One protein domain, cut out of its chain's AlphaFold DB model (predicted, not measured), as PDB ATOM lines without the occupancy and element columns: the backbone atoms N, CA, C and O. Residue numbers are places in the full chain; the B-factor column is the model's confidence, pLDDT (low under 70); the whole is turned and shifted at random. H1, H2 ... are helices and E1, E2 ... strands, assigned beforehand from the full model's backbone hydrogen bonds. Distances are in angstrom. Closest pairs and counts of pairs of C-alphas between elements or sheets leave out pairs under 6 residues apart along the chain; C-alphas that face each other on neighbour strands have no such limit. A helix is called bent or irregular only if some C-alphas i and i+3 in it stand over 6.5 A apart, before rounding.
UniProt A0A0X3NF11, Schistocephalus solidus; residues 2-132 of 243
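Overview. This is residues 2 to 132 of the 243 residues of a protein of Schistocephalus solidus (UniProt A0A0X3NF11). A flattened domain has a sheet of four strands, E2 E1 E5 E4, across it, and the E4 and E5 hairpin is followed end to end by a second ribbon of two strands, E3 and E6, which passes by the last part of E2. Over on the side of E1 and E2 away from these ribbons lie H3 and the long link of residues 42 to 56, with H1 beside the small hairpin E7 and E8, and H4 far out at a corner. The printed part has 131 residues, with four named helices and eight named strands in the order H1 E1 H2 H3 E2 E3 E4 E5 E6 H4 E7 E8. The three sheets are antiparallel throughout, and the class is mixed, helices and strands. The whole is compact, with a radius of gyration of the C-alphas of 16.3 A and spans of 47 by 37 by 21 A.

Arrangement. H1, residues 2 to 5, is followed by a tight link and E1, residues 9 to 15, an inner strand of the four-strand sheet. H2, residues 22 to 25, is on that sheet but only grazes it; its closest C-alphas to E1 are those of Cys 25 and Ile 12, 6.6 A apart. H3, residues 30 to 41, also only grazes the sheet, with its residues 30 to 33; the closest C-alphas of H3 and E1 are those of Leu 30 and Ala 10, 5.5 A apart. H1 and H3 are close but not clearly touching, with the C-alphas of Ile 4 and Ser 31 5.8 A apart. E2, residues 57 to 63, is an edge strand, antiparallel to E1 at 154 degrees, with N 11 and O 60 at 2.9 A and N 9 and O 63 at 2.8 A. E3, residues 69 to 73, comes closest to E2 at the C-alphas of Ile 71 and Phe 62, 4.8 A apart. E4, residues 78 to 83, is the other edge strand and forms a hairpin with E5, residues 90 to 94, where N 80 and O 92 are 2.8 A apart. E5 is antiparallel to E1 at 133 degrees, with N 93 and O 13 at 2.8 A. E6, residues 98 to 102, is antiparallel to E3 at 147 degrees, with N 101 and O 70 at 2.8 A. H4, residues 112 to 116, touches no helix and is not on the four-strand sheet. E7, residues 120 to 123, and E8, residues 128 to 131, form a hairpin, with N 129 and O 122 at 2.8 A; the closest C-alphas of E7 and H1 are those of Thr 120 and Ser 5, 5.2 A apart. In H4 every O i to N i+4 pair is within hydrogen-bond range, in H3 6 of 8 are, and H1 and H2 are too short for such a pair.

Along the chain. H1 begins at C-alpha 2, (4.142, 25.150, -80.120). E1 is 17.6 A long from first to last C-alpha, E2 18.6 A, and E4 15.4 A. H3 is 14.7 A long and irregular, with C-alphas 32 and 35 7.0 A apart. E2 begins at C-alpha 57, (-6.734, 14.033, -71.178), and E8 ends at C-alpha 131, (10.880, 28.622, -79.898).

Size, cuts and confidence. The two C-alphas farthest apart are those of Ala 86 and Glu 113, at 48.9 A, while those of Asp 2 and Arg 132 are 7.9 A apart. The printed part has no cut. The link from H3 to E2, with 15 residues, is long. The mean pLDDT of the printed part is 93.7, and no printed residue is under 70.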
ATOM      1  N   ASP A   2       4.524  23.818 -79.614       90.25
ATOM      2  CA  ASP A   2       4.142  25.150 -80.120       90.25
ATOM      3  C   ASP A   2       2.953  25.788 -79.381       90.25
ATOM      4  O   ASP A   2       2.912  27.004 -79.231       90.25
ATOM      5  N   ILE A   3       2.030  24.985 -78.835       91.00
ATOM      6  CA  ILE A   3       0.954  25.466 -77.947       91.00
ATOM      7  C   ILE A   3       1.537  26.192 -76.723       91.00
ATOM      8  O   ILE A   3       1.125  27.304 -76.402       91.00
ATOM      9  N   ILE A   4       2.546  25.596 -76.082       92.25
ATOM     10  CA  ILE A   4       3.188  26.141 -74.880       92.25
ATOM     11  C   ILE A   4       3.993  27.393 -75.229       92.25
ATOM     12  O   ILE A   4       3.826  28.435 -74.598       92.25
ATOM     13  N   SER A   5       4.811  27.342 -76.285       93.88
ATOM     14  CA  SER A   5       5.598  28.509 -76.698       93.88
ATOM     15  C   SER A   5       4.733  29.660 -77.229       93.88
ATOM     16  O   SER A   5       5.165  30.812 -77.189       93.88
ATOM     17  N   SER A   6       3.489  29.390 -77.642       94.75
ATOM     18  CA  SER A   6       2.476  30.409 -77.964       94.75
ATOM     19  C   SER A   6       1.895  31.109 -76.731       94.75
ATOM     20  O   SER A   6       0.996  31.932 -76.885       94.75
ATOM     21  N   LYS A   7       2.382  30.807 -75.518       94.44
ATOM     22  CA  LYS A   7       1.877  31.352 -74.246       94.44
ATOM     23  C   LYS A   7       0.379  31.101 -74.048       94.44
ATOM     24  O   LYS A   7      -0.335  31.934 -73.492       94.44
ATOM     25  N   LEU A   8      -0.103  29.958 -74.534       95.50
ATOM     26  CA  LEU A   8      -1.461  29.503 -74.289       95.50
ATOM     27  C   LEU A   8      -1.505  28.867 -72.893       95.50
ATOM     28  O   LEU A   8      -0.878  27.837 -72.649       95.50
ATOM     29  N   HIS A   9      -2.239  29.494 -71.975       96.44
ATOM     30  CA  HIS A   9      -2.436  28.994 -70.621       96.44
ATOM     31  C   HIS A   9      -3.565  27.957 -70.624       96.44
ATOM     32  O   HIS A   9      -4.732  28.268 -70.372       96.44
ATOM     33  N   ALA A  10      -3.204  26.727 -70.982       96.94
ATOM     34  CA  ALA A  10      -4.072  25.559 -70.907       96.94
ATOM     35  C   ALA A  10      -3.820  24.803 -69.607       96.94
ATOM     36  O   ALA A  10      -2.672  24.614 -69.211       96.94
ATOM     37  N   VAL A  11      -4.893  24.336 -68.982       97.69
ATOM     38  CA  VAL A  11      -4.862  23.518 -67.767       97.69
ATOM     39  C   VAL A  11      -5.490  22.168 -68.068       97.69
ATOM     40  O   VAL A  11      -6.508  22.114 -68.760       97.69
ATOM     41  N   ILE A  12      -4.913  21.088 -67.543       98.00
ATOM     42  CA  ILE A  12      -5.500  19.751 -67.639       98.00
ATOM     43  C   ILE A  12      -6.758  19.701 -66.767       98.00
ATOM     44  O   ILE A  12      -6.689  19.848 -65.546       98.00
ATOM     45  N   VAL A  13      -7.920  19.501 -67.387       98.25
ATOM     46  CA  VAL A  13      -9.222  19.489 -66.696       98.25
ATOM     47  C   VAL A  13      -9.871  18.120 -66.652       98.25
ATOM     48  O   VAL A  13     -10.803  17.936 -65.880       98.25
ATOM     49  N   LYS A  14      -9.377  17.155 -67.424       98.25
ATOM     50  CA  LYS A  14      -9.806  15.758 -67.359       98.25
ATOM     51  C   LYS A  14      -8.639  14.844 -67.676       98.25
ATOM     52  O   LYS A  14      -7.794  15.205 -68.489       98.25
ATOM     53  N   ILE A  15      -8.628  13.670 -67.060       97.62
ATOM     54  CA  ILE A  15      -7.738  12.553 -67.382       97.62
ATOM     55  C   ILE A  15      -8.568  11.277 -67.541       97.62
ATOM     56  O   ILE A  15      -9.626  11.153 -66.917       97.62
ATOM     57  N   ALA A  16      -8.110  10.365 -68.393       96.75
ATOM     58  CA  ALA A  16      -8.771   9.094 -68.681       96.75
ATOM     59  C   ALA A  16      -7.798   8.054 -69.271       96.75
ATOM     60  O   ALA A  16      -8.148   7.330 -70.201       96.75
ATOM     61  N   ALA A  17      -6.554   8.008 -68.790       94.88
ATOM     62  CA  ALA A  17      -5.533   7.135 -69.362       94.88
ATOM     63  C   ALA A  17      -4.562   6.579 -68.323       94.88
ATOM     64  O   ALA A  17      -4.338   7.167 -67.262       94.88
ATOM     65  N   TYR A  18      -3.956   5.449 -68.683       92.81
ATOM     66  CA  TYR A  18      -2.894   4.820 -67.915       92.81
ATOM     67  C   TYR A  18      -1.721   5.779 -67.677       92.81
ATOM     68  O   TYR A  18      -1.348   6.574 -68.541       92.81
ATOM     69  N   GLY A  19      -1.148   5.715 -66.475       90.94
ATOM     70  CA  GLY A  19      -0.024   6.563 -66.080       90.94
ATOM     71  C   GLY A  19      -0.410   8.010 -65.748       90.94
ATOM     72  O   GLY A  19       0.456   8.788 -65.334       90.94
ATOM     73  N   LEU A  20      -1.682   8.404 -65.867       93.88
ATOM     74  CA  LEU A  20      -2.173   9.702 -65.405       93.88
ATOM     75  C   LEU A  20      -2.702   9.603 -63.975       93.88
ATOM     76  O   LEU A  20      -3.502   8.735 -63.653       93.88
ATOM     77  N   ASP A  21      -2.241  10.510 -63.116       91.56
ATOM     78  CA  ASP A  21      -2.609  10.548 -61.703       91.56
ATOM     79  C   ASP A  21      -3.425  11.805 -61.390       91.56
ATOM     80  O   ASP A  21      -3.082  12.919 -61.789       91.56
ATOM     81  N   ILE A  22      -4.505  11.618 -60.638       93.62
ATOM     82  CA  ILE A  22      -5.490  12.657 -60.320       93.62
ATOM     83  C   ILE A  22      -4.834  13.829 -59.585       93.62
ATOM     84  O   ILE A  22      -5.127  14.981 -59.893       93.62
ATOM     85  N   LYS A  23      -3.950  13.549 -58.620       91.25
ATOM     86  CA  LYS A  23      -3.375  14.566 -57.725       91.25
ATOM     87  C   LYS A  23      -2.306  15.410 -58.409       91.25
ATOM     88  O   LYS A  23      -2.138  16.574 -58.066       91.25
ATOM     89  N   THR A  24      -1.563  14.809 -59.331       91.56
ATOM     90  CA  THR A  24      -0.420  15.438 -60.003       91.56
ATOM     91  C   THR A  24      -0.764  15.997 -61.378       91.56
ATOM     92  O   THR A  24      -0.088  16.918 -61.829       91.56
ATOM     93  N   CYS A  25      -1.788  15.463 -62.056       94.12
ATOM     94  CA  CYS A  25      -2.138  15.870 -63.418       94.12
ATOM     95  C   CYS A  25      -3.289  16.876 -63.451       94.12
ATOM     96  O   CYS A  25      -3.165  17.901 -64.121       94.12
ATOM     97  N   LEU A  26      -4.409  16.622 -62.763       95.88
ATOM     98  CA  LEU A  26      -5.552  17.538 -62.825       95.88
ATOM     99  C   LEU A  26      -5.199  18.892 -62.212       95.88
ATOM    100  O   LEU A  26      -4.645  18.979 -61.121       95.88
ATOM    101  N   GLY A  27      -5.542  19.962 -62.925       96.69
ATOM    102  CA  GLY A  27      -5.266  21.332 -62.501       96.69
ATOM    103  C   GLY A  27      -3.847  21.806 -62.809       96.69
ATOM    104  O   GLY A  27      -3.582  23.000 -62.682       96.69
ATOM    105  N   SER A  28      -2.954  20.921 -63.266       96.31
ATOM    106  CA  SER A  28      -1.631  21.327 -63.743       96.31
ATOM    107  C   SER A  28      -1.734  22.090 -65.066       96.31
ATOM    108  O   SER A  28      -2.611  21.823 -65.898       96.31
ATOM    109  N   SER A  29      -0.837  23.056 -65.267       95.88
ATOM    110  CA  SER A  29      -0.712  23.712 -66.562       95.88
ATOM    111  C   SER A  29      -0.123  22.735 -67.583       95.88
ATOM    112  O   SER A  29       0.700  21.877 -67.255       95.88
ATOM    113  N   LEU A  30      -0.502  22.879 -68.852       94.25
ATOM    114  CA  LEU A  30       0.046  22.053 -69.925       94.25
ATOM    115  C   LEU A  30       1.570  22.223 -70.048       94.25
ATOM    116  O   LEU A  30       2.250  21.274 -70.423       94.25
ATOM    117  N   SER A  31       2.111  23.405 -69.719       92.44
ATOM    118  CA  SER A  31       3.559  23.641 -69.696       92.44
ATOM    119  C   SER A  31       4.267  22.813 -68.631       92.44
ATOM    120  O   SER A  31       5.260  22.168 -68.948       92.44
ATOM    121  N   ASP A  32       3.729  22.769 -67.412       92.12
ATOM    122  CA  ASP A  32       4.333  22.004 -66.312       92.12
ATOM    123  C   ASP A  32       4.186  20.496 -66.542       92.12
ATOM    124  O   ASP A  32       5.033  19.691 -66.153       92.12
ATOM    125  N   PHE A  33       3.104  20.104 -67.210       91.56
ATOM    126  CA  PHE A  33       2.801  18.714 -67.506       91.56
ATOM    127  C   PHE A  33       3.586  18.160 -68.708       91.56
ATOM    128  O   PHE A  33       3.825  16.952 -68.791       91.56
ATOM    129  N   ALA A  34       4.039  19.020 -69.625       90.50
ATOM    130  CA  ALA A  34       4.676  18.620 -70.879       90.50
ATOM    131  C   ALA A  34       5.898  17.692 -70.731       90.50
ATOM    132  O   ALA A  34       5.958  16.703 -71.466       90.50
ATOM    133  N   PRO A  35       6.839  17.905 -69.787       88.75
ATOM    134  CA  PRO A  35       7.953  16.977 -69.598       88.75
ATOM    135  C   PRO A  35       7.491  15.570 -69.197       88.75
ATOM    136  O   PRO A  35       8.101  14.578 -69.592       88.75
ATOM    137  N   ARG A  36       6.407  15.461 -68.414       89.50
ATOM    138  CA  ARG A  36       5.822  14.170 -68.022       89.50
ATOM    139  C   ARG A  36       5.102  13.512 -69.195       89.50
ATOM    140  O   ARG A  36       5.281  12.316 -69.390       89.50
ATOM    141  N   LEU A  37       4.353  14.283 -69.986       90.44
ATOM    142  CA  LEU A  37       3.703  13.802 -71.208       90.44
ATOM    143  C   LEU A  37       4.695  13.188 -72.192       90.44
ATOM    144  O   LEU A  37       4.438  12.102 -72.699       90.44
ATOM    145  N   LEU A  38       5.832  13.849 -72.429       90.44
ATOM    146  CA  LEU A  38       6.861  13.324 -73.327       90.44
ATOM    147  C   LEU A  38       7.394  11.973 -72.842       90.44
ATOM    148  O   LEU A  38       7.432  11.025 -73.617       90.44
ATOM    149  N   ARG A  39       7.702  11.843 -71.545       90.12
ATOM    150  CA  ARG A  39       8.142  10.558 -70.980       90.12
ATOM    151  C   ARG A  39       7.083   9.461 -71.111       90.12
ATOM    152  O   ARG A  39       7.427   8.331 -71.424       90.12
ATOM    153  N   LEU A  40       5.807   9.780 -70.880       92.25
ATOM    154  CA  LEU A  40       4.707   8.815 -71.030       92.25
ATOM    155  C   LEU A  40       4.446   8.440 -72.496       92.25
ATOM    156  O   LEU A  40       3.991   7.336 -72.771       92.25
ATOM    157  N   SER A  41       4.742   9.333 -73.442       93.31
ATOM    158  CA  SER A  41       4.632   9.029 -74.873       93.31
ATOM    159  C   SER A  41       5.700   8.052 -75.372       93.31
ATOM    160  O   SER A  41       5.518   7.420 -76.409       93.31
ATOM    161  N   GLU A  42       6.789   7.901 -74.616       92.75
ATOM    162  CA  GLU A  42       7.888   6.972 -74.893       92.75
ATOM    163  C   GLU A  42       7.734   5.632 -74.151       92.75
ATOM    164  O   GLU A  42       8.612   4.773 -74.251       92.75
ATOM    165  N   ASP A  43       6.635   5.429 -73.410       90.62
ATOM    166  CA  ASP A  43       6.376   4.164 -72.723       90.62
ATOM    167  C   ASP A  43       6.259   3.013 -73.748       90.62
ATOM    168  O   ASP A  43       5.454   3.090 -74.682       90.62
ATOM    169  N   PRO A  44       7.052   1.933 -73.607       89.69
ATOM    170  CA  PRO A  44       7.102   0.861 -74.599       89.69
ATOM    171  C   PRO A  44       5.878  -0.066 -74.567       89.69
ATOM    172  O   PRO A  44       5.696  -0.858 -75.491       89.69
ATOM    173  N   ILE A  45       5.069  -0.013 -73.504       88.19
ATOM    174  CA  ILE A  45       3.912  -0.887 -73.287       88.19
ATOM    175  C   ILE A  45       2.622  -0.142 -73.634       88.19
ATOM    176  O   ILE A  45       1.777  -0.675 -74.352       88.19
ATOM    177  N   CYS A  46       2.461   1.078 -73.120       88.38
ATOM    178  CA  CYS A  46       1.262   1.890 -73.307       88.38
ATOM    179  C   CYS A  46       1.646   3.355 -73.571       88.38
ATOM    180  O   CYS A  46       1.580   4.183 -72.659       88.38
ATOM    181  N   PRO A  47       2.066   3.684 -74.807       92.38
ATOM    182  CA  PRO A  47       2.456   5.042 -75.153       92.38
ATOM    183  C   PRO A  47       1.240   5.966 -75.122       92.38
ATOM    184  O   PRO A  47       0.232   5.732 -75.794       92.38
ATOM    185  N   LEU A  48       1.352   7.047 -74.356       94.06
ATOM    186  CA  LEU A  48       0.330   8.084 -74.276       94.06
ATOM    187  C   LEU A  48       0.432   9.033 -75.478       94.06
ATOM    188  O   LEU A  48       1.524   9.514 -75.787       94.06
ATOM    189  N   ASN A  49      -0.685   9.395 -76.117       93.38
ATOM    190  CA  ASN A  49      -0.645  10.456 -77.121       93.38
ATOM    191  C   ASN A  49      -0.399  11.817 -76.433       93.38
ATOM    192  O   ASN A  49      -1.241  12.276 -75.654       93.38
ATOM    193  N   PRO A  50       0.709  12.523 -76.728       91.81
ATOM    194  CA  PRO A  50       1.034  13.788 -76.069       91.81
ATOM    195  C   PRO A  50       0.081  14.933 -76.448       91.81
ATOM    196  O   PRO A  50       0.102  15.982 -75.805       91.81
ATOM    197  N   CYS A  51      -0.737  14.758 -77.490       92.12
ATOM    198  CA  CYS A  51      -1.760  15.709 -77.916       92.12
ATOM    199  C   CYS A  51      -3.160  15.383 -77.369       92.12
ATOM    200  O   CYS A  51      -4.069  16.180 -77.589       92.12
ATOM    201  N   GLY A  52      -3.350  14.245 -76.691       93.19
ATOM    202  CA  GLY A  52      -4.657  13.844 -76.158       93.19
ATOM    203  C   GLY A  52      -5.693  13.448 -77.226       93.19
ATOM    204  O   GLY A  52      -6.893  13.544 -76.975       93.19
ATOM    205  N   GLU A  53      -5.264  13.063 -78.436       90.06
ATOM    206  CA  GLU A  53      -6.151  12.763 -79.581       90.06
ATOM    207  C   GLU A  53      -7.134  11.604 -79.311       90.06
ATOM    208  O   GLU A  53      -8.207  11.556 -79.912       90.06
ATOM    209  N   GLY A  54      -6.807  10.699 -78.385       91.81
ATOM    210  CA  GLY A  54      -7.654   9.582 -77.963       91.81
ATOM    211  C   GLY A  54      -8.566   9.897 -76.776       91.81
ATOM    212  O   GLY A  54      -9.267   9.005 -76.297       91.81
ATOM    213  N   GLY A  55      -8.568  11.141 -76.285       94.38
ATOM    214  CA  GLY A  55      -9.284  11.530 -75.071       94.38
ATOM    215  C   GLY A  55      -8.548  11.148 -73.786       94.38
ATOM    216  O   GLY A  55      -9.173  11.074 -72.729       94.38
ATOM    217  N   GLU A  56      -7.233  10.918 -73.858       95.12
ATOM    218  CA  GLU A  56      -6.402  10.557 -72.708       95.12
ATOM    219  C   GLU A  56      -6.440  11.626 -71.613       95.12
ATOM    220  O   GLU A  56      -6.436  11.325 -70.419       95.12
ATOM    221  N   PHE A  57      -6.492  12.887 -72.030       97.06
ATOM    222  CA  PHE A  57      -6.734  14.033 -71.178       97.06
ATOM    223  C   PHE A  57      -7.433  15.130 -71.979       97.06
ATOM    224  O   PHE A  57      -7.313  15.206 -73.199       97.06
ATOM    225  N   GLU A  58      -8.136  16.016 -71.284       97.69
ATOM    226  CA  GLU A  58      -8.718  17.214 -71.886       97.69
ATOM    227  C   GLU A  58      -8.147  18.453 -71.208       97.69
ATOM    228  O   GLU A  58      -7.791  18.434 -70.023       97.69
ATOM    229  N   THR A  59      -8.066  19.547 -71.961       97.50
ATOM    230  CA  THR A  59      -7.546  20.818 -71.459       97.50
ATOM    231  C   THR A  59      -8.564  21.936 -71.604       97.50
ATOM    232  O   THR A  59      -9.357  21.955 -72.542       97.50
ATOM    233  N   PHE A  60      -8.520  22.892 -70.680       98.00
ATOM    234  CA  PHE A  60      -9.264  24.140 -70.772       98.00
ATOM    235  C   PHE A  60      -8.288  25.305 -70.917       98.00
ATOM    236  O   PHE A  60      -7.346  25.438 -70.136       98.00
ATOM    237  N   THR A  61      -8.508  26.151 -71.924       97.94
ATOM    238  CA  THR A  61      -7.669  27.330 -72.179       97.94
ATOM    239  C   THR A  61      -8.204  28.524 -71.401       97.94
ATOM    240  O   THR A  61      -9.221  29.105 -71.771       97.94
ATOM    241  N   PHE A  62      -7.506  28.906 -70.336       98.25
ATOM    242  CA  PHE A  62      -7.881  30.036 -69.485       98.25
ATOM    243  C   PHE A  62      -7.412  31.380 -70.041       98.25
ATOM    244  O   PHE A  62      -8.081  32.395 -69.860       98.25
ATOM    245  N   ASP A  63      -6.269  31.403 -70.720       98.31
ATOM    246  CA  ASP A  63      -5.756  32.617 -71.346       98.31
ATOM    247  C   ASP A  63      -4.939  32.296 -72.596       98.31
ATOM    248  O   ASP A  63      -4.339  31.227 -72.720       98.31
ATOM    249  N   CYS A  64      -4.883  33.247 -73.520       96.81
ATOM    250  CA  CYS A  64      -3.873  33.266 -74.566       96.81
ATOM    251  C   CYS A  64      -3.560  34.716 -74.974       96.81
ATOM    252  O   CYS A  64      -4.321  35.637 -74.654       96.81
ATOM    253  N   PRO A  65      -2.467  34.962 -75.715       96.75
ATOM    254  CA  PRO A  65      -2.078  36.318 -76.096       96.75
ATOM    255  C   PRO A  65      -3.112  37.055 -76.952       96.75
ATOM    256  O   PRO A  65      -3.095  38.275 -76.987       96.75
ATOM    257  N   LEU A  66      -4.027  36.345 -77.618       96.69
ATOM    258  CA  LEU A  66      -5.093  36.957 -78.421       96.69
ATOM    259  C   LEU A  66      -6.307  37.393 -77.592       96.69
ATOM    260  O   LEU A  66      -7.155  38.146 -78.074       96.69
ATOM    261  N   PHE A  67      -6.442  36.899 -76.362       97.94
ATOM    262  CA  PHE A  67      -7.604  37.195 -75.539       97.94
ATOM    263  C   PHE A  67      -7.529  38.619 -74.990       97.94
ATOM    264  O   PHE A  67      -6.514  39.024 -74.432       97.94
ATOM    265  N   ARG A  68      -8.640  39.361 -75.086       98.19
ATOM    266  CA  ARG A  68      -8.815  40.659 -74.400       98.19
ATOM    267  C   ARG A  68      -9.137  40.503 -72.912       98.19
ATOM    268  O   ARG A  68      -8.913  41.417 -72.125       98.19
ATOM    269  N   HIS A  69      -9.679  39.346 -72.545       98.50
ATOM    270  CA  HIS A  69     -10.026  38.987 -71.179       98.50
ATOM    271  C   HIS A  69      -9.493  37.589 -70.903       98.50
ATOM    272  O   HIS A  69      -9.709  36.696 -71.720       98.50
ATOM    273  N   ARG A  70      -8.844  37.388 -69.760       98.38
ATOM    274  CA  ARG A  70      -8.522  36.042 -69.283       98.38
ATOM    275  C   ARG A  70      -9.704  35.475 -68.508       98.38
ATOM    276  O   ARG A  70     -10.447  36.222 -67.870       98.38
ATOM    277  N   ILE A  71      -9.871  34.165 -68.562       98.62
ATOM    278  CA  ILE A  71     -10.866  33.439 -67.780       98.62
ATOM    279  C   ILE A  71     -10.223  33.105 -66.433       98.62
ATOM    280  O   ILE A  71      -9.097  32.609 -66.393       98.62
ATOM    281  N   VAL A  72     -10.917  33.379 -65.332       98.00
ATOM    282  CA  VAL A  72     -10.448  33.066 -63.976       98.00
ATOM    283  C   VAL A  72     -11.517  32.291 -63.206       98.00
ATOM    284  O   VAL A  72     -12.694  32.658 -63.266       98.00
ATOM    285  N   PRO A  73     -11.149  31.225 -62.476       97.12
ATOM    286  CA  PRO A  73     -12.050  30.588 -61.525       97.12
ATOM    287  C   PRO A  73     -12.473  31.568 -60.432       97.12
ATOM    288  O   PRO A  73     -11.634  32.247 -59.842       97.12
ATOM    289  N   THR A  74     -13.770  31.633 -60.137       97.50
ATOM    290  CA  THR A  74     -14.285  32.418 -58.997       97.50
ATOM    291  C   THR A  74     -14.319  31.609 -57.705       97.50
ATOM    292  O   THR A  74     -14.498  32.162 -56.623       97.50
ATOM    293  N   GLN A  75     -14.161  30.292 -57.820       96.50
ATOM    294  CA  GLN A  75     -14.202  29.319 -56.739       96.50
ATOM    295  C   GLN A  75     -13.140  28.251 -56.989       96.50
ATOM    296  O   GLN A  75     -12.718  28.034 -58.130       96.50
ATOM    297  N   GLN A  76     -12.725  27.559 -55.929       95.75
ATOM    298  CA  GLN A  76     -11.829  26.420 -56.072       95.75
ATOM    299  C   GLN A  76     -12.560  25.284 -56.809       95.75
ATOM    300  O   GLN A  76     -13.676  24.933 -56.412       95.75
ATOM    301  N   PRO A  77     -11.985  24.725 -57.891       96.75
ATOM    302  CA  PRO A  77     -12.615  23.624 -58.601       96.75
ATOM    303  C   PRO A  77     -12.686  22.380 -57.715       96.75
ATOM    304  O   PRO A  77     -11.818  22.139 -56.875       96.75
ATOM    305  N   THR A  78     -13.717  21.573 -57.939       97.56
ATOM    306  CA  THR A  78     -13.897  20.282 -57.266       97.56
ATOM    307  C   THR A  78     -13.537  19.153 -58.220       97.56
ATOM    308  O   THR A  78     -13.863  19.211 -59.404       97.56
ATOM    309  N   THR A  79     -12.860  18.123 -57.724       97.81
ATOM    310  CA  THR A  79     -12.557  16.931 -58.522       97.81
ATOM    311  C   THR A  79     -13.742  15.978 -58.486       97.81
ATOM    312  O   THR A  79     -14.187  15.586 -57.407       97.81
ATOM    313  N   ILE A  80     -14.225  15.578 -59.657       97.81
ATOM    314  CA  ILE A  80     -15.269  14.571 -59.811       97.81
ATOM    315  C   ILE A  80     -14.637  13.292 -60.351       97.81
ATOM    316  O   ILE A  80     -14.072  13.276 -61.447       97.81
ATOM    317  N   MET A  81     -14.752  12.220 -59.573       97.06
ATOM    318  CA  MET A  81     -14.362  10.875 -59.985       97.06
ATOM    319  C   MET A  81     -15.473  10.256 -60.827       97.06
ATOM    320  O   MET A  81     -16.606  10.130 -60.367       97.06
ATOM    321  N   HIS A  82     -15.148   9.876 -62.060       95.75
ATOM    322  CA  HIS A  82     -16.050   9.132 -62.938       95.75
ATOM    323  C   HIS A  82     -15.761   7.627 -62.898       95.75
ATOM    324  O   HIS A  82     -16.690   6.826 -62.896       95.75
ATOM    325  N   SER A  83     -14.482   7.251 -62.830       94.56
ATOM    326  CA  SER A  83     -14.025   5.875 -62.632       94.56
ATOM    327  C   SER A  83     -12.765   5.875 -61.772       94.56
ATOM    328  O   SER A  83     -11.828   6.617 -62.066       94.56
ATOM    329  N   ASP A  84     -12.742   5.043 -60.733       89.88
ATOM    330  CA  ASP A  84     -11.592   4.849 -59.837       89.88
ATOM    331  C   ASP A  84     -10.822   3.567 -60.199       89.88
ATOM    332  O   ASP A  84     -10.481   2.747 -59.348       89.88
ATOM    333  N   ASP A  85     -10.627   3.339 -61.501       92.62
ATOM    334  CA  ASP A  85      -9.807   2.227 -61.979       92.62
ATOM    335  C   ASP A  85      -8.365   2.382 -61.477       92.62
ATOM    336  O   ASP A  85      -7.770   3.458 -61.567       92.62
ATOM    337  N   ALA A  86      -7.796   1.291 -60.960       85.62
ATOM    338  CA  ALA A  86      -6.483   1.306 -60.322       85.62
ATOM    339  C   ALA A  86      -5.330   1.654 -61.281       85.62
ATOM    340  O   ALA A  86      -4.250   2.032 -60.822       85.62
ATOM    341  N   PHE A  87      -5.534   1.513 -62.593       86.25
ATOM    342  CA  PHE A  87      -4.510   1.720 -63.615       86.25
ATOM    343  C   PHE A  87      -4.809   2.917 -64.520       86.25
ATOM    344  O   PHE A  87      -3.876   3.617 -64.908       86.25
ATOM    345  N   ALA A  88      -6.078   3.162 -64.850       91.50
ATOM    346  CA  ALA A  88      -6.520   4.222 -65.754       91.50
ATOM    347  C   ALA A  88      -7.717   4.997 -65.166       91.50
ATOM    348  O   ALA A  88      -8.844   4.878 -65.663       91.50
ATOM    349  N   PRO A  89      -7.502   5.797 -64.104       94.81
ATOM    350  CA  PRO A  89      -8.576   6.553 -63.480       94.81
ATOM    351  C   PRO A  89      -9.179   7.567 -64.455       94.81
ATOM    352  O   PRO A  89      -8.481   8.183 -65.267       94.81
ATOM    353  N   VAL A  90     -10.489   7.783 -64.330       97.62
ATOM    354  CA  VAL A  90     -11.219   8.804 -65.086       97.62
ATOM    355  C   VAL A  90     -11.750   9.840 -64.113       97.62
ATOM    356  O   VAL A  90     -12.631   9.557 -63.299       97.62
ATOM    357  N   ALA A  91     -11.230  11.057 -64.214       98.12
ATOM    358  CA  ALA A  91     -11.581  12.150 -63.321       98.12
ATOM    359  C   ALA A  91     -11.510  13.489 -64.049       98.12
ATOM    360  O   ALA A  91     -10.717  13.657 -64.977       98.12
ATOM    361  N   TYR A  92     -12.325  14.449 -63.618       98.25
ATOM    362  CA  TYR A  92     -12.331  15.796 -64.183       98.25
ATOM    363  C   TYR A  92     -12.563  16.874 -63.127       98.25
ATOM    364  O   TYR A  92     -13.066  16.611 -62.035       98.25
ATOM    365  N   LEU A  93     -12.182  18.103 -63.463       98.25
ATOM    366  CA  LEU A  93     -12.390  19.288 -62.645       98.25
ATOM    367  C   LEU A  93     -13.727  19.943 -62.980       98.25
ATOM    368  O   LEU A  93     -13.980  20.338 -64.118       98.25
ATOM    369  N   ASN A  94     -14.553  20.116 -61.958       97.69
ATOM    370  CA  ASN A  94     -15.772  20.899 -62.011       97.69
ATOM    371  C   ASN A  94     -15.513  22.307 -61.453       97.69
ATOM    372  O   ASN A  94     -15.295  22.487 -60.250       97.69
ATOM    373  N   TYR A  95     -15.547  23.306 -62.334       97.25
ATOM    374  CA  TYR A  95     -15.418  24.716 -61.971       97.25
ATOM    375  C   TYR A  95     -16.792  25.279 -61.598       97.25
ATOM    376  O   TYR A  95     -17.622  25.523 -62.470       97.25
ATOM    377  N   GLY A  96     -17.019  25.525 -60.303       95.25
ATOM    378  CA  GLY A  96     -18.288  26.064 -59.782       95.25
ATOM    379  C   GLY A  96     -18.609  27.498 -60.225       95.25
ATOM    380  O   GLY A  96     -19.737  27.961 -60.073       95.25
ATOM    381  N   GLY A  97     -17.637  28.194 -60.815       96.88
ATOM    382  CA  GLY A  97     -17.843  29.490 -61.443       96.88
ATOM    383  C   GLY A  97     -16.592  29.990 -62.157       96.88
ATOM    384  O   GLY A  97     -15.461  29.740 -61.730       96.88
ATOM    385  N   LEU A  98     -16.813  30.708 -63.255       98.19
ATOM    386  CA  LEU A  98     -15.783  31.344 -64.068       98.19
ATOM    387  C   LEU A  98     -16.163  32.809 -64.284       98.19
ATOM    388  O   LEU A  98     -17.333  33.128 -64.496       98.19
ATOM    389  N   ALA A  99     -15.173  33.692 -64.256       98.38
ATOM    390  CA  ALA A  99     -15.329  35.105 -64.567       98.38
ATOM    391  C   ALA A  99     -14.322  35.538 -65.632       98.38
ATOM    392  O   ALA A  99     -13.283  34.908 -65.829       98.38
ATOM    393  N   LEU A 100     -14.637  36.636 -66.312       98.69
ATOM    394  CA  LEU A 100     -13.724  37.293 -67.235       98.69
ATOM    395  C   LEU A 100     -13.009  38.433 -66.517       98.69
ATOM    396  O   LEU A 100     -13.646  39.298 -65.923       98.69
ATOM    397  N   GLN A 101     -11.686  38.455 -66.620       98.38
ATOM    398  CA  GLN A 101     -10.848  39.546 -66.144       98.38
ATOM    399  C   GLN A 101     -10.221  40.252 -67.345       98.38
ATOM    400  O   GLN A 101      -9.476  39.641 -68.115       98.38
ATOM    401  N   THR A 102     -10.519  41.540 -67.515       98.44
ATOM    402  CA  THR A 102      -9.919  42.371 -68.567       98.44
ATOM    403  C   THR A 102      -8.406  42.436 -68.393       98.44
ATOM    404  O   THR A 102      -7.910  42.643 -67.285       98.44
ATOM    405  N   LYS A 103      -7.673  42.227 -69.488       98.12
ATOM    406  CA  LYS A 103      -6.207  42.293 -69.522       98.12
ATOM    407  C   LYS A 103      -5.736  43.717 -69.802       98.12
ATOM    408  O   LYS A 103      -6.478  44.504 -70.394       98.12
ATOM    409  N   ASP A 104      -4.500  44.034 -69.426       97.25
ATOM    410  CA  ASP A 104      -3.875  45.266 -69.910       97.25
ATOM    411  C   ASP A 104      -3.723  45.161 -71.444       97.25
ATOM    412  O   ASP A 104      -3.299  44.111 -71.941       97.25
ATOM    413  N   PRO A 105      -4.055  46.208 -72.224       95.94
ATOM    414  CA  PRO A 105      -3.895  46.193 -73.678       95.94
ATOM    415  C   PRO A 105      -2.501  45.765 -74.164       95.94
ATOM    416  O   PRO A 105      -2.396  45.178 -75.234       95.94
ATOM    417  N   LYS A 106      -1.439  46.000 -73.380       94.94
ATOM    418  CA  LYS A 106      -0.056  45.592 -73.696       94.94
ATOM    419  C   LYS A 106       0.156  44.077 -73.664       94.94
ATOM    420  O   LYS A 106       1.103  43.575 -74.271       94.94
ATOM    421  N   GLU A 107      -0.690  43.344 -72.945       94.38
ATOM    422  CA  GLU A 107      -0.649  41.881 -72.886       94.38
ATOM    423  C   GLU A 107      -1.293  41.232 -74.118       94.38
ATOM    424  O   GLU A 107      -1.053  40.053 -74.387       94.38
ATOM    425  N   VAL A 108      -2.117  41.985 -74.854       97.25
ATOM    426  CA  VAL A 108      -2.907  41.479 -75.976       97.25
ATOM    427  C   VAL A 108      -2.151  41.684 -77.281       97.25
ATOM    428  O   VAL A 108      -1.764  42.793 -77.631       97.25
ATOM    429  N   LYS A 109      -1.974  40.600 -78.029       96.50
ATOM    430  CA  LYS A 109      -1.420  40.614 -79.380       96.50
ATOM    431  C   LYS A 109      -2.560  40.848 -80.360       96.50
ATOM    432  O   LYS A 109      -3.536  40.101 -80.381       96.50
ATOM    433  N   THR A 110      -2.446  41.907 -81.149       95.88
ATOM    434  CA  THR A 110      -3.493  42.402 -82.050       95.88
ATOM    435  C   THR A 110      -3.084  42.374 -83.517       95.88
ATOM    436  O   THR A 110      -3.956  42.467 -84.379       95.88
ATOM    437  N   SER A 111      -1.792  42.196 -83.817       96.00
ATOM    438  CA  SER A 111      -1.282  42.129 -85.188       96.00
ATOM    439  C   SER A 111      -0.497  40.845 -85.481       96.00
ATOM    440  O   SER A 111      -0.028  40.138 -84.584       96.00
ATOM    441  N   ALA A 112      -0.344  40.531 -86.770       94.00
ATOM    442  CA  ALA A 112       0.451  39.389 -87.214       94.00
ATOM    443  C   ALA A 112       1.942  39.576 -86.892       94.00
ATOM    444  O   ALA A 112       2.617  38.611 -86.545       94.00
ATOM    445  N   GLU A 113       2.450  40.805 -86.974       95.31
ATOM    446  CA  GLU A 113       3.836  41.166 -86.660       95.31
ATOM    447  C   GLU A 113       4.156  40.860 -85.199       95.31
ATOM    448  O   GLU A 113       5.192  40.270 -84.905       95.31
ATOM    449  N   GLU A 114       3.237  41.190 -84.290       95.56
ATOM    450  CA  GLU A 114       3.403  40.914 -82.866       95.56
ATOM    451  C   GLU A 114       3.432  39.414 -82.562       95.56
ATOM    452  O   GLU A 114       4.219  38.987 -81.719       95.56
ATOM    453  N   LEU A 115       2.609  38.614 -83.253       94.94
ATOM    454  CA  LEU A 115       2.622  37.153 -83.137       94.94
ATOM    455  C   LEU A 115       3.904  36.555 -83.726       94.94
ATOM    456  O   LEU A 115       4.532  35.704 -83.106       94.94
ATOM    457  N   LEU A 116       4.329  37.011 -84.905       95.25
ATOM    458  CA  LEU A 116       5.557  36.547 -85.564       95.25
ATOM    459  C   LEU A 116       6.827  36.916 -84.782       95.25
ATOM    460  O   LEU A 116       7.833  36.214 -84.885       95.25
ATOM    461  N   ALA A 117       6.785  38.001 -84.006       94.38
ATOM    462  CA  ALA A 117       7.861  38.411 -83.113       94.38
ATOM    463  C   ALA A 117       7.900  37.611 -81.799       94.38
ATOM    464  O   ALA A 117       8.846  37.772 -81.030       94.38
ATOM    465  N   MET A 118       6.901  36.765 -81.518       93.94
ATOM    466  CA  MET A 118       6.894  35.967 -80.296       93.94
ATOM    467  C   MET A 118       8.017  34.939 -80.296       93.94
ATOM    468  O   MET A 118       8.155  34.114 -81.201       93.94
ATOM    469  N   GLU A 119       8.764  34.966 -79.204       93.25
ATOM    470  CA  GLU A 119       9.838  34.046 -78.903       93.25
ATOM    471  C   GLU A 119       9.726  33.671 -77.427       93.25
ATOM    472  O   GLU A 119       9.574  34.537 -76.560       93.25
ATOM    473  N   THR A 120       9.708  32.369 -77.162       90.25
ATOM    474  CA  THR A 120       9.470  31.830 -75.825       90.25
ATOM    475  C   THR A 120      10.455  30.702 -75.575       90.25
ATOM    476  O   THR A 120      10.535  29.761 -76.367       90.25
ATOM    477  N   GLU A 121      11.184  30.791 -74.469       90.06
ATOM    478  CA  GLU A 121      11.943  29.670 -73.928       90.06
ATOM    479  C   GLU A 121      10.987  28.690 -73.258       90.06
ATOM    480  O   GLU A 121      10.155  29.079 -72.438       90.06
ATOM    481  N   ILE A 122      11.086  27.422 -73.641       86.56
ATOM    482  CA  ILE A 122      10.331  26.340 -73.023       86.56
ATOM    483  C   ILE A 122      11.294  25.339 -72.401       86.56
ATOM    484  O   ILE A 122      12.303  24.985 -73.010       86.56
ATOM    485  N   ASP A 123      10.972  24.864 -71.205       80.62
ATOM    486  CA  ASP A 123      11.664  23.726 -70.613       80.62
ATOM    487  C   ASP A 123      11.100  22.430 -71.207       80.62
ATOM    488  O   ASP A 123       9.890  22.194 -71.190       80.62
ATOM    489  N   VAL A 124      11.976  21.604 -71.775       73.19
ATOM    490  CA  VAL A 124      11.624  20.284 -72.319       73.19
ATOM    491  C   VAL A 124      12.139  19.139 -71.439       73.19
ATOM    492  O   VAL A 124      12.145  17.987 -71.864       73.19
ATOM    493  N   GLY A 125      12.583  19.427 -70.211       71.31
ATOM    494  CA  GLY A 125      13.121  18.453 -69.258       71.31
ATOM    495  C   GLY A 125      14.563  18.013 -69.545       71.31
ATOM    496  O   GLY A 125      15.263  17.594 -68.630       71.31
ATOM    497  N   SER A 126      15.031  18.143 -70.792       70.56
ATOM    498  CA  SER A 126      16.425  17.931 -71.217       70.56
ATOM    499  C   SER A 126      17.201  19.237 -71.455       70.56
ATOM    500  O   SER A 126      18.366  19.199 -71.849       70.56
ATOM    501  N   GLY A 127      16.568  20.392 -71.214       77.88
ATOM    502  CA  GLY A 127      17.136  21.729 -71.395       77.88
ATOM    503  C   GLY A 127      16.075  22.781 -71.736       77.88
ATOM    504  O   GLY A 127      14.905  22.461 -71.947       77.88
ATOM    505  N   SER A 128      16.491  24.048 -71.818       82.75
ATOM    506  CA  SER A 128      15.651  25.148 -72.308       82.75
ATOM    507  C   SER A 128      15.782  25.288 -73.823       82.75
ATOM    508  O   SER A 128      16.886  25.333 -74.366       82.75
ATOM    509  N   LEU A 129      14.650  25.342 -74.520       85.94
ATOM    510  CA  LEU A 129      14.580  25.506 -75.965       85.94
ATOM    511  C   LEU A 129      13.844  26.797 -76.306       85.94
ATOM    512  O   LEU A 129      12.650  26.940 -76.046       85.94
ATOM    513  N   CYS A 130      14.542  27.711 -76.968       89.75
ATOM    514  CA  CYS A 130      13.933  28.900 -77.537       89.75
ATOM    515  C   CYS A 130      13.090  28.537 -78.774       89.75
ATOM    516  O   CYS A 130      13.584  27.899 -79.710       89.75
ATOM    517  N   ARG A 131      11.805  28.915 -78.791       91.62
ATOM    518  CA  ARG A 131      10.880  28.622 -79.898       91.62
ATOM    519  C   ARG A 131      10.141  29.856 -80.391       91.62
ATOM    520  O   ARG A 131       9.710  30.702 -79.613       91.62
ATOM    521  N   ARG A 132       9.889  29.863 -81.702       93.00
ATOM    522  CA  ARG A 132       9.051  30.836 -82.417       93.00
ATOM    523  C   ARG A 132       7.825  30.116 -82.985       93.00
ATOM    524  O   ARG A 132       7.917  29.539 -84.069       93.00
TER     525      ARG A 132